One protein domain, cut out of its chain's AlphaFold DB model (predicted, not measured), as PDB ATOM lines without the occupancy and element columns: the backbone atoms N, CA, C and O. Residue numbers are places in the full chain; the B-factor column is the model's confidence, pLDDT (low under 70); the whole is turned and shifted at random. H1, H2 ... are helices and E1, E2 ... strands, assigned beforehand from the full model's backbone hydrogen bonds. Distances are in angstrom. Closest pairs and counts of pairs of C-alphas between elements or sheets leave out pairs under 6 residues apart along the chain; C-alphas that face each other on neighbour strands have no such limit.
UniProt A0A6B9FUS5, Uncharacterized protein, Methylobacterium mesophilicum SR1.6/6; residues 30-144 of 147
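What this domain is: This is residues 30 to 144 of the 147 residues of an uncharacterized protein of Methylobacterium mesophilicum SR1.6/6 (UniProt A0A6B9FUS5). A small three-stranded sheet stands at one end of a rounded body, with H2 packed over one face, H3 crossing behind H2, and the antiparallel pair H4 and H5 beyond. H1 runs along one side, from the sheet toward H4. The printed part has 115 residues, with three named strands and five named helices that follow along the chain as E1, E2, E3, H1, H2, H3, H4 and H5; the mixed sheet has the order E1, E3, E2, and the class is mostly helix. It is compact, with a radius of gyration of the C-alphas of 13.1 A and spans of 32 by 29 by 27 A.

How they stand to each other: E1, residues 36 to 38, is the parallel neighbour of E3, residues 54 to 57, with N 37 and O 55 at 2.8 A, within hydrogen-bond range. E2, residues 48 to 51, and E3 form an antiparallel hairpin, with N 49 and O 56 at 2.9 A. H1, residues 59 to 68, only grazes the sheet, with its residues 59 to 62. H2, residues 74 to 85, is on one face of the sheet, forming two layers, a helix over strands; it lies over E2 at a height over the sheet of 8.1 A and runs along the strands, at 8 degrees to E2 on the local plane. The closest C-alphas of E2 and H2 are those of Ala 50 and Ala 80, 5.1 A apart. H3, residues 91 to 104, touches H2 at a steep tilt of 69 degrees, only just short of about perpendicular, closest at C-alphas Gly 82 and Ala 94, 4.4 A. H4, residues 108 to 122, forms a helical hairpin with H3, closest at C-alphas Leu 102 and Gly 108, 4.1 A. H5, residues 132 to 143, forms another with H4, at a shallow tilt of 11 degrees, closest at C-alphas Trp 119 and Pro 132, 5.9 A. H5 also touches H3, closest at C-alphas His 100 and Cys 143, 4.5 A. H1 and H4 are close but not clearly touching, with C-alphas Gln 68 and His 118 closest at 7.3 A. In H3, H4 and H5 every O i to N i+4 pair is within hydrogen-bond range; in H1 5 of 6 are, in H2 7 of 8.

Where its parts are: E1 begins at C-alpha 36, (141.491, 111.768, 123.079), and is 6.7 A long; E2 measures 10.0 A and E3 9.9 A. H1 is 14.5 A long, H2 16.8 A, H3 20.1 A, H4 21.3 A and H5 16.7 A, ending at C-alpha 143, (142.666, 99.772, 144.661).

The domain as a whole: The C-alphas farthest apart, of Asp 33 and Gly 123, are 35.4 A apart. The printed part has no cut, and no link is long. Mean pLDDT of the printed part is 92.3; residues 123, 129 and 144 are under 70.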
ATOM      1  N   GLY A  30     139.997  97.184 123.750       88.31
ATOM      2  CA  GLY A  30     139.016  98.059 123.087       88.31
ATOM      3  C   GLY A  30     139.071  99.542 123.485       88.31
ATOM      4  O   GLY A  30     138.376 100.353 122.887       88.31
ATOM      5  N   LEU A  31     139.894  99.921 124.472       93.06
ATOM      6  CA  LEU A  31     140.124 101.325 124.829       93.06
ATOM      7  C   LEU A  31     141.252 101.980 124.012       93.06
ATOM      8  O   LEU A  31     141.432 103.191 124.120       93.06
ATOM      9  N   LEU A  32     142.029 101.210 123.233       92.62
ATOM     10  CA  LEU A  32     143.145 101.730 122.426       92.62
ATOM     11  C   LEU A  32     142.682 102.703 121.338       92.62
ATOM     12  O   LEU A  32     143.374 103.684 121.073       92.62
ATOM     13  N   ASP A  33     141.510 102.450 120.761       92.62
ATOM     14  CA  ASP A  33     140.965 103.226 119.642       92.62
ATOM     15  C   ASP A  33     140.128 104.431 120.099       92.62
ATOM     16  O   ASP A  33     139.590 105.182 119.287       92.62
ATOM     17  N   VAL A  34     140.012 104.644 121.414       94.94
ATOM     18  CA  VAL A  34     139.298 105.793 121.973       94.94
ATOM     19  C   VAL A  34     140.082 107.064 121.668       94.94
ATOM     20  O   VAL A  34     141.175 107.286 122.197       94.94
ATOM     21  N   ALA A  35     139.484 107.937 120.860       96.31
ATOM     22  CA  ALA A  35     140.041 109.246 120.568       96.31
ATOM     23  C   ALA A  35     140.142 110.099 121.844       96.31
ATOM     24  O   ALA A  35     139.189 110.200 122.620       96.31
ATOM     25  N   VAL A  36     141.290 110.755 122.033       96.50
ATOM     26  CA  VAL A  36     141.491 111.768 123.079       96.50
ATOM     27  C   VAL A  36     141.645 113.126 122.410       96.50
ATOM     28  O   VAL A  36     142.664 113.407 121.781       96.50
ATOM     29  N   THR A  37     140.631 113.976 122.544       97.75
ATOM     30  CA  THR A  37     140.583 115.283 121.882       97.75
ATOM     31  C   THR A  37     140.834 116.411 122.888       97.75
ATOM     32  O   THR A  37     140.053 116.572 123.831       97.75
ATOM     33  N   PRO A  38     141.879 117.242 122.714       97.31
ATOM     34  CA  PRO A  38     142.130 118.382 123.594       97.31
ATOM     35  C   PRO A  38     141.125 119.512 123.313       97.31
ATOM     36  O   PRO A  38     141.257 120.252 122.339       97.31
ATOM     37  N   LYS A  39     140.100 119.658 124.162       96.75
ATOM     38  CA  LYS A  39     139.037 120.666 124.001       96.75
ATOM     39  C   LYS A  39     138.377 121.014 125.337       96.75
ATOM     40  O   LYS A  39     137.349 120.454 125.710       96.75
ATOM     41  N   CYS A  40     138.922 122.008 126.039       96.19
ATOM     42  CA  CYS A  40     138.414 122.431 127.350       96.19
ATOM     43  C   CYS A  40     136.928 122.818 127.355       96.19
ATOM     44  O   CYS A  40     136.218 122.464 128.294       96.19
ATOM     45  N   SER A  41     136.435 123.482 126.304       96.81
ATOM     46  CA  SER A  41     135.025 123.888 126.209       96.81
ATOM     47  C   SER A  41     134.045 122.711 126.199       96.81
ATOM     48  O   SER A  41     132.895 122.888 126.585       96.81
ATOM     49  N   ALA A  42     134.492 121.509 125.822       95.81
ATOM     50  CA  ALA A  42     133.671 120.300 125.836       95.81
ATOM     51  C   ALA A  42     133.634 119.600 127.207       95.81
ATOM     52  O   ALA A  42     132.764 118.776 127.446       95.81
ATOM     53  N   THR A  43     134.552 119.921 128.127       93.94
ATOM     54  CA  THR A  43     134.689 119.203 129.412       93.94
ATOM     55  C   THR A  43     133.766 119.706 130.523       93.94
ATOM     56  O   THR A  43     133.726 119.111 131.601       93.94
ATOM     57  N   GLY A  44     133.069 120.831 130.316       89.75
ATOM     58  CA  GLY A  44     132.237 121.453 131.355       89.75
ATOM     59  C   GLY A  44     133.021 121.843 132.618       89.75
ATOM     60  O   GLY A  44     132.471 121.814 133.714       89.75
ATOM     61  N   GLY A  45     134.320 122.141 132.486       89.44
ATOM     62  CA  GLY A  45     135.207 122.488 133.605       89.44
ATOM     63  C   GLY A  45     135.888 121.295 134.290       89.44
ATOM     64  O   GLY A  45     136.675 121.497 135.220       89.44
ATOM     65  N   LYS A  46     135.631 120.059 133.843       91.62
ATOM     66  CA  LYS A  46     136.355 118.861 134.296       91.62
ATOM     67  C   LYS A  46     137.744 118.774 133.645       91.62
ATOM     68  O   LYS A  46     138.026 119.414 132.640       91.62
ATOM     69  N   VAL A  47     138.624 117.948 134.216       95.06
ATOM     70  CA  VAL A  47     139.922 117.624 133.591       95.06
ATOM     71  C   VAL A  47     139.715 116.823 132.314       95.06
ATOM     72  O   VAL A  47     140.258 117.170 131.273       95.06
ATOM     73  N   ALA A  48     138.906 115.772 132.400       96.81
ATOM     74  CA  ALA A  48     138.554 114.914 131.287       96.81
ATOM     75  C   ALA A  48     137.063 114.575 131.357       96.81
ATOM     76  O   ALA A  48     136.482 114.514 132.446       96.81
ATOM     77  N   LEU A  49     136.451 114.369 130.196       96.81
ATOM     78  CA  LEU A  49     135.062 113.955 130.053       96.81
ATOM     79  C   LEU A  49     134.974 112.844 129.009       96.81
ATOM     80  O   LEU A  49     135.393 113.034 127.870       96.81
ATOM     81  N   ALA A  50     134.399 111.712 129.396       97.12
ATOM     82  CA  ALA A  50     134.053 110.646 128.471       97.12
ATOM     83  C   ALA A  50     132.697 110.911 127.809       97.12
ATOM     84  O   ALA A  50     131.745 111.338 128.463       97.12
ATOM     85  N   THR A  51     132.626 110.636 126.514       95.25
ATOM     86  CA  THR A  51     131.450 110.789 125.652       95.25
ATOM     87  C   THR A  51     131.389 109.628 124.660       95.25
ATOM     88  O   THR A  51     132.295 108.797 124.619       95.25
ATOM     89  N   GLN A  52     130.345 109.577 123.831       91.69
ATOM     90  CA  GLN A  52     130.255 108.582 122.755       91.69
ATOM     91  C   GLN A  52     131.360 108.750 121.696       91.69
ATOM     92  O   GLN A  52     131.775 107.761 121.102       91.69
ATOM     93  N   ASP A  53     131.889 109.965 121.529       91.56
ATOM     94  CA  ASP A  53     132.961 110.279 120.572       91.56
ATOM     95  C   ASP A  53     134.369 109.975 121.122       91.56
ATOM     96  O   ASP A  53     135.373 110.193 120.445       91.56
ATOM     97  N   GLY A  54     134.460 109.513 122.373       95.88
ATOM     98  CA  GLY A  54     135.710 109.279 123.091       95.88
ATOM     99  C   GLY A  54     135.894 110.232 124.271       95.88
ATOM    100  O   GLY A  54     134.930 110.599 124.946       95.88
ATOM    101  N   VAL A  55     137.140 110.612 124.560       97.75
ATOM    102  CA  VAL A  55     137.493 111.447 125.716       97.75
ATOM    103  C   VAL A  55     137.860 112.858 125.270       97.75
ATOM    104  O   VAL A  55     138.794 113.065 124.498       97.75
ATOM    105  N   TYR A  56     137.183 113.857 125.828       98.19
ATOM    106  CA  TYR A  56     137.637 115.241 125.771       98.19
ATOM    107  C   TYR A  56     138.541 115.535 126.964       98.19
ATOM    108  O   TYR A  56     138.166 115.271 128.106       98.19
ATOM    109  N   LEU A  57     139.714 116.105 126.708       97.75
ATOM    110  CA  LEU A  57     140.702 116.477 127.721       97.75
ATOM    111  C   LEU A  57     140.840 118.001 127.776       97.75
ATOM    112  O   LEU A  57     140.793 118.669 126.740       97.75
ATOM    113  N   CYS A  58     141.027 118.561 128.970       98.06
ATOM    114  CA  CYS A  58     141.314 119.977 129.167       98.06
ATOM    115  C   CYS A  58     142.747 120.194 129.687       98.06
ATOM    116  O   CYS A  58     142.962 120.203 130.904       98.06
ATOM    117  N   PRO A  59     143.728 120.450 128.795       97.56
ATOM    118  CA  PRO A  59     145.134 120.579 129.183       97.56
ATOM    119  C   PRO A  59     145.408 121.709 130.182       97.56
ATOM    120  O   PRO A  59     146.259 121.576 131.057       97.56
ATOM    121  N   SER A  60     144.673 122.824 130.102       97.19
ATOM    122  CA  SER A  60     144.853 123.931 131.050       97.19
ATOM    123  C   SER A  60     144.430 123.542 132.468       97.19
ATOM    124  O   SER A  60     145.077 123.950 133.432       97.19
ATOM    125  N   ARG A  61     143.392 122.708 132.618       95.50
ATOM    126  CA  ARG A  61     142.965 122.204 133.927       95.50
ATOM    127  C   ARG A  61     143.938 121.166 134.477       95.50
ATOM    128  O   ARG A  61     144.204 121.177 135.677       95.50
ATOM    129  N   GLU A  62     144.510 120.322 133.618       96.06
ATOM    130  CA  GLU A  62     145.601 119.422 134.009       96.06
ATOM    131  C   GLU A  62     146.803 120.196 134.539       96.06
ATOM    132  O   GLU A  62     147.275 119.910 135.637       96.06
ATOM    133  N   ALA A  63     147.252 121.211 133.798       96.81
ATOM    134  CA  ALA A  63     148.373 122.052 134.197       96.81
ATOM    135  C   ALA A  63     148.119 122.739 135.549       96.81
ATOM    136  O   ALA A  63     148.998 122.746 136.406       96.81
ATOM    137  N   GLN A  64     146.905 123.253 135.778       94.81
ATOM    138  CA  GLN A  64     146.520 123.857 137.059       94.81
ATOM    139  C   GLN A  64     146.600 122.868 138.226       94.81
ATOM    140  O   GLN A  64     147.130 123.209 139.281       94.81
ATOM    141  N   ILE A  65     146.077 121.652 138.056       93.81
ATOM    142  CA  ILE A  65     146.117 120.624 139.103       93.81
ATOM    143  C   ILE A  65     147.557 120.164 139.345       93.81
ATOM    144  O   ILE A  65     147.992 120.097 140.493       93.81
ATOM    145  N   ASN A  66     148.318 119.918 138.278       95.69
ATOM    146  CA  ASN A  66     149.701 119.451 138.371       95.69
ATOM    147  C   ASN A  66     150.649 120.508 138.952       95.69
ATOM    148  O   ASN A  66     151.643 120.146 139.575       95.69
ATOM    149  N   ALA A  67     150.327 121.797 138.817       95.56
ATOM    150  CA  ALA A  67     151.045 122.871 139.498       95.56
ATOM    151  C   ALA A  67     150.841 122.852 141.026       95.56
ATOM    152  O   ALA A  67     151.720 123.290 141.764       95.56
ATOM    153  N   GLN A  68     149.706 122.338 141.515       93.75
ATOM    154  CA  GLN A  68     149.439 122.189 142.954       93.75
ATOM    155  C   GLN A  68     150.031 120.887 143.498       93.75
ATOM    156  O   GLN A  68     150.665 120.863 144.554       93.75
ATOM    157  N   VAL A  69     149.802 119.788 142.780       95.56
ATOM    158  CA  VAL A  69     150.320 118.464 143.106       95.56
ATOM    159  C   VAL A  69     150.711 117.772 141.810       95.56
ATOM    160  O   VAL A  69     149.843 117.367 141.038       95.56
ATOM    161  N   ALA A  70     152.018 117.628 141.586       95.62
ATOM    162  CA  ALA A  70     152.561 117.008 140.383       95.62
ATOM    163  C   ALA A  70     151.906 115.647 140.099       95.62
ATOM    164  O   ALA A  70     151.704 114.842 141.009       95.62
ATOM    165  N   ASP A  71     151.587 115.407 138.829       95.31
ATOM    166  CA  ASP A  71     150.961 114.192 138.296       95.31
ATOM    167  C   ASP A  71     149.550 113.850 138.817       95.31
ATOM    168  O   ASP A  71     148.989 112.817 138.437       95.31
ATOM    169  N   ALA A  72     148.928 114.685 139.657       95.06
ATOM    170  CA  ALA A  72     147.590 114.409 140.181       95.06
ATOM    171  C   ALA A  72     146.501 114.414 139.090       95.06
ATOM    172  O   ALA A  72     145.478 113.739 139.247       95.06
ATOM    173  N   SER A  73     146.709 115.126 137.973       95.31
ATOM    174  CA  SER A  73     145.746 115.167 136.866       95.31
ATOM    175  C   SER A  73     145.569 113.812 136.175       95.31
ATOM    176  O   SER A  73     144.487 113.529 135.662       95.31
ATOM    177  N   HIS A  74     146.593 112.951 136.204       95.88
ATOM    178  CA  HIS A  74     146.609 111.692 135.459       95.88
ATOM    179  C   HIS A  74     145.448 110.771 135.857       95.88
ATOM    180  O   HIS A  74     144.814 110.160 135.000       95.88
ATOM    181  N   PHE A  75     145.107 110.722 137.151       96.50
ATOM    182  CA  PHE A  75     143.987 109.915 137.639       96.50
ATOM    183  C   PHE A  75     142.657 110.301 136.974       96.50
ATOM    184  O   PHE A  75     141.851 109.427 136.673       96.50
ATOM    185  N   TYR A  76     142.428 111.588 136.686       96.00
ATOM    186  CA  TYR A  76     141.181 112.044 136.064       96.00
ATOM    187  C   TYR A  76     141.026 111.560 134.621       96.00
ATOM    188  O   TYR A  76     139.908 111.281 134.191       96.00
ATOM    189  N   LEU A  77     142.132 111.432 133.880       96.81
ATOM    190  CA  LEU A  77     142.110 110.838 132.545       96.81
ATOM    191  C   LEU A  77     141.723 109.357 132.627       96.81
ATOM    192  O   LEU A  77     140.818 108.921 131.919       96.81
ATOM    193  N   VAL A  78     142.350 108.595 133.529       97.25
ATOM    194  CA  VAL A  78     142.021 107.169 133.717       97.25
ATOM    195  C   VAL A  78     140.579 106.988 134.203       97.25
ATOM    196  O   VAL A  78     139.880 106.093 133.741       97.25
ATOM    197  N   HIS A  79     140.090 107.878 135.068       97.06
ATOM    198  CA  HIS A  79     138.688 107.931 135.486       97.06
ATOM    199  C   HIS A  79     137.732 108.136 134.298       97.06
ATOM    200  O   HIS A  79     136.729 107.431 134.202       97.06
ATOM    201  N   ALA A  80     138.050 109.025 133.349       97.31
ATOM    202  CA  ALA A  80     137.236 109.186 132.141       97.31
ATOM    203  C   ALA A  80     137.195 107.892 131.308       97.31
ATOM    204  O   ALA A  80     136.119 107.457 130.901       97.31
ATOM    205  N   TYR A  81     138.331 107.211 131.133       97.81
ATOM    206  CA  TYR A  81     138.347 105.878 130.518       97.81
ATOM    207  C   TYR A  81     137.502 104.858 131.286       97.81
ATOM    208  O   TYR A  81     136.871 104.006 130.663       97.81
ATOM    209  N   GLY A  82     137.438 104.975 132.614       97.06
ATOM    210  CA  GLY A  82     136.589 104.148 133.462       97.06
ATOM    211  C   GLY A  82     135.133 104.168 133.027       97.06
ATOM    212  O   GLY A  82     134.564 103.099 132.855       97.06
ATOM    213  N   HIS A  83     134.561 105.345 132.753       97.25
ATOM    214  CA  HIS A  83     133.182 105.461 132.257       97.25
ATOM    215  C   HIS A  83     132.936 104.690 130.957       97.25
ATOM    216  O   HIS A  83     131.889 104.057 130.805       97.25
ATOM    217  N   LEU A  84     133.903 104.722 130.035       97.00
ATOM    218  CA  LEU A  84     133.827 103.980 128.778       97.00
ATOM    219  C   LEU A  84     133.939 102.472 129.022       97.00
ATOM    220  O   LEU A  84     133.136 101.709 128.501       97.00
ATOM    221  N   ALA A  85     134.895 102.055 129.853       96.06
ATOM    222  CA  ALA A  85     135.183 100.650 130.124       96.06
ATOM    223  C   ALA A  85     134.042  99.921 130.847       96.06
ATOM    224  O   ALA A  85     133.801  98.745 130.592       96.06
ATOM    225  N   ILE A  86     133.346 100.607 131.756       95.69
ATOM    226  CA  ILE A  86     132.232 100.025 132.521       95.69
ATOM    227  C   ILE A  86     130.863 100.267 131.868       95.69
ATOM    228  O   ILE A  86     129.854  99.831 132.417       95.69
ATOM    229  N   HIS A  87     130.817 101.008 130.753       94.69
ATOM    230  CA  HIS A  87     129.586 101.440 130.083       94.69
ATOM    231  C   HIS A  87     128.557 102.070 131.047       94.69
ATOM    232  O   HIS A  87     127.370 101.750 131.021       94.69
ATOM    233  N   ASN A  88     129.018 102.958 131.936       93.38
ATOM    234  CA  ASN A  88     128.194 103.559 132.988       93.38
ATOM    235  C   ASN A  88     128.650 104.992 133.306       93.38
ATOM    236  O   ASN A  88     129.839 105.308 133.284       93.38
ATOM    237  N   THR A  89     127.708 105.861 133.666       91.88
ATOM    238  CA  THR A  89     127.962 107.260 134.053       91.88
ATOM    239  C   THR A  89     128.255 107.444 135.544       91.88
ATOM    240  O   THR A  89     128.473 108.563 135.991       91.88
ATOM    241  N   SER A  90     128.289 106.367 136.333       93.31
ATOM    242  CA  SER A  90     128.589 106.417 137.764       93.31
ATOM    243  C   SER A  90     130.050 106.779 138.024       93.31
ATOM    244  O   SER A  90     130.953 105.957 137.870       93.31
ATOM    245  N   ASP A  91     130.271 108.002 138.504       92.31
ATOM    246  CA  ASP A  91     131.582 108.503 138.918       92.31
ATOM    247  C   ASP A  91     132.248 107.619 139.989       92.31
ATOM    248  O   ASP A  91     133.461 107.417 139.969       92.31
ATOM    249  N   LYS A  92     131.457 107.033 140.901       92.62
ATOM    250  CA  LYS A  92     131.954 106.122 141.941       92.62
ATOM    251  C   LYS A  92     132.548 104.843 141.340       92.62
ATOM    252  O   LYS A  92     133.614 104.399 141.770       92.62
ATOM    253  N   LEU A  93     131.862 104.254 140.358       94.31
ATOM    254  CA  LEU A  93     132.342 103.056 139.667       94.31
ATOM    255  C   LEU A  93     133.541 103.376 138.767       94.31
ATOM    256  O   LEU A  93     134.487 102.595 138.729       94.31
ATOM    257  N   ALA A  94     133.543 104.538 138.110       96.12
ATOM    258  CA  ALA A  94     134.672 105.001 137.306       96.12
ATOM    259  C   ALA A  94     135.929 105.266 138.157       96.12
ATOM    260  O   ALA A  94     137.020 104.838 137.785       96.12
ATOM    261  N   ASP A  95     135.781 105.882 139.337       95.19
ATOM    262  CA  ASP A  95     136.855 106.019 140.331       95.19
ATOM    263  C   ASP A  95     137.411 104.650 140.746       95.19
ATOM    264  O   ASP A  95     138.626 104.468 140.800       95.19
ATOM    265  N   CYS A  96     136.537 103.674 141.007       94.81
ATOM    266  CA  CYS A  96     136.949 102.320 141.375       94.81
ATOM    267  C   CYS A  96     137.691 101.600 140.253       94.81
ATOM    268  O   CYS A  96     138.740 101.000 140.495       94.81
ATOM    269  N   TRP A  97     137.185 101.698 139.025       96.06
ATOM    270  CA  TRP A  97     137.847 101.131 137.860       96.06
ATOM    271  C   TRP A  97     139.227 101.759 137.647       96.06
ATOM    272  O   TRP A  97     140.206 101.038 137.465       96.06
ATOM    273  N   ALA A  98     139.337 103.087 137.737       96.81
ATOM    274  CA  ALA A  98     140.610 103.783 137.586       96.81
ATOM    275  C   ALA A  98     141.606 103.390 138.678       96.81
ATOM    276  O   ALA A  98     142.776 103.145 138.391       96.81
ATOM    277  N   ALA A  99     141.136 103.275 139.920       96.06
ATOM    278  CA  ALA A  99     141.946 102.861 141.054       96.06
ATOM    279  C   ALA A  99     142.501 101.436 140.883       96.06
ATOM    280  O   ALA A  99     143.698 101.226 141.074       96.06
ATOM    281  N   HIS A 100     141.660 100.481 140.476       94.44
ATOM    282  CA  HIS A 100     142.066  99.099 140.202       94.44
ATOM    283  C   HIS A 100     143.066  99.022 139.039       94.44
ATOM    284  O   HIS A 100     144.127  98.409 139.139       94.44
ATOM    285  N   THR A 101     142.754  99.708 137.941       93.69
ATOM    286  CA  THR A 101     143.587  99.745 136.738       93.69
ATOM    287  C   THR A 101     144.958 100.368 137.009       93.69
ATOM    288  O   THR A 101     145.981  99.841 136.573       93.69
ATOM    289  N   LEU A 102     145.009 101.456 137.783       94.31
ATOM    290  CA  LEU A 102     146.265 102.065 138.207       94.31
ATOM    291  C   LEU A 102     147.013 101.194 139.221       94.31
ATOM    292  O   LEU A 102     148.235 101.138 139.165       94.31
ATOM    293  N   ALA A 103     146.340 100.480 140.122       92.06
ATOM    294  CA  ALA A 103     147.024  99.587 141.059       92.06
ATOM    295  C   ALA A 103     147.853  98.502 140.343       92.06
ATOM    296  O   ALA A 103     148.942  98.167 140.803       92.06
ATOM    297  N   ALA A 104     147.370  98.014 139.197       88.75
ATOM    298  CA  ALA A 104     148.052  97.014 138.375       88.75
ATOM    299  C   ALA A 104     149.097  97.597 137.399       88.75
ATOM    300  O   ALA A 104     149.876  96.848 136.808       88.75
ATOM    301  N   ALA A 105     149.125  98.917 137.200       90.25
ATOM    302  CA  ALA A 105     150.002  99.558 136.226       90.25
ATOM    303  C   ALA A 105     151.374  99.917 136.825       90.25
ATOM    304  O   ALA A 105     151.456 100.340 137.987       90.25
ATOM    305  N   PRO A 106     152.465  99.879 136.036       89.12
ATOM    306  CA  PRO A 106     153.733 100.439 136.478       89.12
ATOM    307  C   PRO A 106     153.548 101.917 136.846       89.12
ATOM    308  O   PRO A 106     152.884 102.680 136.148       89.12
ATOM    309  N   ARG A 107     154.070 102.310 138.016       88.75
ATOM    310  CA  ARG A 107     153.840 103.625 138.653       88.75
ATOM    311  C   ARG A 107     152.385 104.028 138.893       88.75
ATOM    312  O   ARG A 107     152.167 105.113 139.422       88.75
ATOM    313  N   GLY A 108     151.383 103.211 138.603       91.88
ATOM    314  CA  GLY A 108     150.001 103.623 138.814       91.88
ATOM    315  C   GLY A 108     149.653 103.957 140.278       91.88
ATOM    316  O   GLY A 108     149.017 104.994 140.497       91.88
ATOM    317  N   PRO A 109     150.190 103.255 141.304       92.94
ATOM    318  CA  PRO A 109     150.024 103.673 142.699       92.94
ATOM    319  C   PRO A 109     150.563 105.081 143.008       92.94
ATOM    320  O   PRO A 109     150.086 105.728 143.939       92.94
ATOM    321  N   HIS A 110     151.547 105.588 142.248       94.06
ATOM    322  CA  HIS A 110     152.016 106.974 142.387       94.06
ATOM    323  C   HIS A 110     150.925 107.965 141.991       94.06
ATOM    324  O   HIS A 110     150.623 108.853 142.785       94.06
ATOM    325  N   PHE A 111     150.281 107.780 140.837       94.75
ATOM    326  CA  PHE A 111     149.204 108.666 140.385       94.75
ATOM    327  C   PHE A 111     148.017 108.674 141.358       94.75
ATOM    328  O   PHE A 111     147.482 109.739 141.657       94.75
ATOM    329  N   VAL A 112     147.673 107.517 141.941       95.62
ATOM    330  CA  VAL A 112     146.646 107.433 142.996       95.62
ATOM    331  C   VAL A 112     147.051 108.251 144.230       95.62
ATOM    332  O   VAL A 112     146.254 109.044 144.727       95.62
ATOM    333  N   ARG A 113     148.299 108.134 144.710       95.56
ATOM    334  CA  ARG A 113     148.783 108.921 145.864       95.56
ATOM    335  C   ARG A 113     148.773 110.426 145.607       95.56
ATOM    336  O   ARG A 113     148.359 111.177 146.490       95.56
ATOM    337  N   GLN A 114     149.217 110.871 144.430       95.50
ATOM    338  CA  GLN A 114     149.213 112.297 144.082       95.50
ATOM    339  C   GLN A 114     147.787 112.840 143.996       95.50
ATOM    340  O   GLN A 114     147.488 113.900 144.544       95.50
ATOM    341  N   TRP A 115     146.876 112.071 143.406       95.19
ATOM    342  CA  TRP A 115     145.464 112.421 143.365       95.19
ATOM    343  C   TRP A 115     144.835 112.510 144.769       95.19
ATOM    344  O   TRP A 115     144.169 113.499 145.076       95.19
ATOM    345  N   ILE A 116     145.120 111.559 145.671       94.44
ATOM    346  CA  ILE A 116     144.673 111.625 147.078       94.44
ATOM    347  C   ILE A 116     145.231 112.879 147.768       94.44
ATOM    348  O   ILE A 116     144.505 113.560 148.494       94.44
ATOM    349  N   LYS A 117     146.512 113.204 147.550       94.94
ATOM    350  CA  LYS A 117     147.143 114.412 148.105       94.94
ATOM    351  C   LYS A 117     146.450 115.683 147.608       94.94
ATOM    352  O   LYS A 117     146.181 116.566 148.418       94.94
ATOM    353  N   HIS A 118     146.119 115.755 146.317       93.19
ATOM    354  CA  HIS A 118     145.351 116.864 145.750       93.19
ATOM    355  C   HIS A 118     143.974 117.000 146.415       93.19
ATOM    356  O   HIS A 118     143.633 118.084 146.880       93.19
ATOM    357  N   TRP A 119     143.214 115.907 146.554       91.25
ATOM    358  CA  TRP A 119     141.879 115.950 147.168       91.25
ATOM    359  C   TRP A 119     141.887 116.346 148.644       91.25
ATOM    360  O   TRP A 119     141.011 117.095 149.073       91.25
ATOM    361  N   ARG A 120     142.901 115.915 149.405       91.00
ATOM    362  CA  ARG A 120     143.090 116.358 150.797       91.00
ATOM    363  C   ARG A 120     143.347 117.858 150.910       91.00
ATOM    364  O   ARG A 120     142.911 118.465 151.877       91.00
ATOM    365  N   ALA A 121     144.067 118.438 149.951       86.88
ATOM    366  CA  ALA A 121     144.387 119.863 149.948       86.88
ATOM    367  C   ALA A 121     143.240 120.727 149.398       86.88
ATOM    368  O   ALA A 121     143.060 121.853 149.846       86.88
ATOM    369  N   TYR A 122     142.475 120.211 148.429       79.31
ATOM    370  CA  TYR A 122     141.408 120.961 147.765       79.31
ATOM    371  C   TYR A 122     140.174 121.157 148.661       79.31
ATOM    372  O   TYR A 122     139.577 122.227 148.647       79.31
ATOM    373  N   GLY A 123     139.805 120.156 149.471       64.81
ATOM    374  CA  GLY A 123     138.901 120.343 150.614       64.81
ATOM    375  C   GLY A 123     137.436 120.701 150.312       64.81
ATOM    376  O   GLY A 123     136.700 121.008 151.245       64.81
ATOM    377  N   THR A 124     136.972 120.668 149.056       70.94
ATOM    378  CA  THR A 124     135.580 121.040 148.728       70.94
ATOM    379  C   THR A 124     134.685 119.836 148.447       70.94
ATOM    380  O   THR A 124     134.985 119.016 147.576       70.94
ATOM    381  N   THR A 125     133.533 119.794 149.114       73.94
ATOM    382  CA  THR A 125     132.429 118.871 148.819       73.94
ATOM    383  C   THR A 125     131.868 119.120 147.419       73.94
ATOM    384  O   THR A 125     131.669 120.264 147.012       73.94
ATOM    385  N   ASN A 126     131.577 118.046 146.685       73.44
ATOM    386  CA  ASN A 126     130.959 118.103 145.364       73.44
ATOM    387  C   ASN A 126     129.710 117.197 145.333       73.44
ATOM    388  O   ASN A 126     129.815 116.054 145.773       73.44
ATOM    389  N   PRO A 127     128.558 117.636 144.785       71.56
ATOM    390  CA  PRO A 127     127.329 116.830 144.753       71.56
ATOM    391  C   PRO A 127     127.484 115.441 144.113       71.56
ATOM    392  O   PRO A 127     126.805 114.501 144.510       71.56
ATOM    393  N   THR A 128     128.389 115.301 143.144       73.69
ATOM    394  CA  THR A 128     128.668 114.049 142.433       73.69
ATOM    395  C   THR A 128     129.561 113.101 143.233       73.69
ATOM    396  O   THR A 128     129.406 111.886 143.149       73.69
ATOM    397  N   PHE A 129     130.503 113.639 144.012       68.94
ATOM    398  CA  PHE A 129     131.544 112.849 144.677       68.94
ATOM    399  C   PHE A 129     131.394 112.756 146.203       68.94
ATOM    400  O   PHE A 129     132.108 111.977 146.834       68.94
ATOM    401  N   GLY A 130     130.490 113.536 146.800       82.44
ATOM    402  CA  GLY A 130     130.386 113.696 148.247       82.44
ATOM    403  C   GLY A 130     131.509 114.568 148.816       82.44
ATOM    404  O   GLY A 130     131.997 115.495 148.158       82.44
ATOM    405  N   THR A 131     131.905 114.293 150.060       88.00
ATOM    406  CA  THR A 131     133.076 114.938 150.670       88.00
ATOM    407  C   THR A 131     134.378 114.380 150.075       88.00
ATOM    408  O   THR A 131     134.398 113.245 149.580       88.00
ATOM    409  N   PRO A 132     135.494 115.127 150.138       90.12
ATOM    410  CA  PRO A 132     136.807 114.607 149.760       90.12
ATOM    411  C   PRO A 132     137.146 113.264 150.423       90.12
ATOM    412  O   PRO A 132     137.645 112.356 149.760       90.12
ATOM    413  N   GLU A 133     136.826 113.099 151.707       90.94
ATOM    414  CA  GLU A 133     137.083 111.876 152.472       90.94
ATOM    415  C   GLU A 133     136.286 110.695 151.925       90.94
ATOM    416  O   GLU A 133     136.839 109.605 151.781       90.94
ATOM    417  N   GLN A 134     135.012 110.905 151.576       91.38
ATOM    418  CA  GLN A 134     134.159 109.868 150.994       91.38
ATOM    419  C   GLN A 134     134.700 109.405 149.641       91.38
ATOM    420  O   GLN A 134     134.813 108.201 149.392       91.38
ATOM    421  N   ARG A 135     135.099 110.352 148.784       92.44
ATOM    422  CA  ARG A 135     135.673 110.032 147.475       92.44
ATOM    423  C   ARG A 135     137.010 109.295 147.604       92.44
ATOM    424  O   ARG A 135     137.223 108.278 146.945       92.44
ATOM    425  N   ILE A 136     137.894 109.761 148.489       93.44
ATOM    426  CA  ILE A 136     139.175 109.100 148.782       93.44
ATOM    427  C   ILE A 136     138.943 107.685 149.329       93.44
ATOM    428  O   ILE A 136     139.628 106.753 148.910       93.44
ATOM    429  N   ALA A 137     137.982 107.505 150.241       91.94
ATOM    430  CA  ALA A 137     137.649 106.197 150.800       91.94
ATOM    431  C   ALA A 137     137.173 105.218 149.715       91.94
ATOM    432  O   ALA A 137     137.597 104.062 149.721       91.94
ATOM    433  N   ASN A 138     136.375 105.685 148.747       92.06
ATOM    434  CA  ASN A 138     135.962 104.881 147.596       92.06
ATOM    435  C   ASN A 138     137.166 104.387 146.775       92.06
ATOM    436  O   ASN A 138     137.314 103.190 146.544       92.06
ATOM    437  N   VAL A 139     138.065 105.300 146.393       94.00
ATOM    438  CA  VAL A 139     139.272 104.967 145.614       94.00
ATOM    439  C   VAL A 139     140.171 103.979 146.363       94.00
ATOM    440  O   VAL A 139     140.628 102.994 145.781       94.00
ATOM    441  N   ARG A 140     140.388 104.190 147.666       92.88
ATOM    442  CA  ARG A 140     141.197 103.293 148.507       92.88
ATOM    443  C   ARG A 140     140.600 101.898 148.629       92.88
ATOM    444  O   ARG A 140     141.330 100.918 148.500       92.88
ATOM    445  N   GLY A 141     139.286 101.813 148.840       90.62
ATOM    446  CA  GLY A 141     138.575 100.537 148.932       90.62
ATOM    447  C   GLY A 141     138.683  99.707 147.652       90.62
ATOM    448  O   GLY A 141     138.721  98.485 147.721       90.62
ATOM    449  N   CYS A 142     138.799 100.366 146.497       89.94
ATOM    450  CA  CYS A 142     138.844  99.706 145.196       89.94
ATOM    451  C   CYS A 142     140.256  99.352 144.699       89.94
ATOM    452  O   CYS A 142     140.392  98.446 143.882       89.94
ATOM    453  N   CYS A 143     141.313 100.022 145.172       80.06
ATOM    454  CA  CYS A 143     142.666  99.772 144.661       80.06
ATOM    455  C   CYS A 143     143.405  98.611 145.352       80.06
ATOM    456  O   CYS A 143     144.378  98.117 144.791       80.06
ATOM    457  N   ALA A 144     143.020  98.235 146.584       66.50
ATOM    458  CA  ALA A 144     143.753  97.292 147.458       66.50
ATOM    459  C   ALA A 144     145.273  97.570 147.584       66.50
ATOM    460  O   ALA A 144     146.058  96.717 147.985       66.50
TER     461      ALA A 144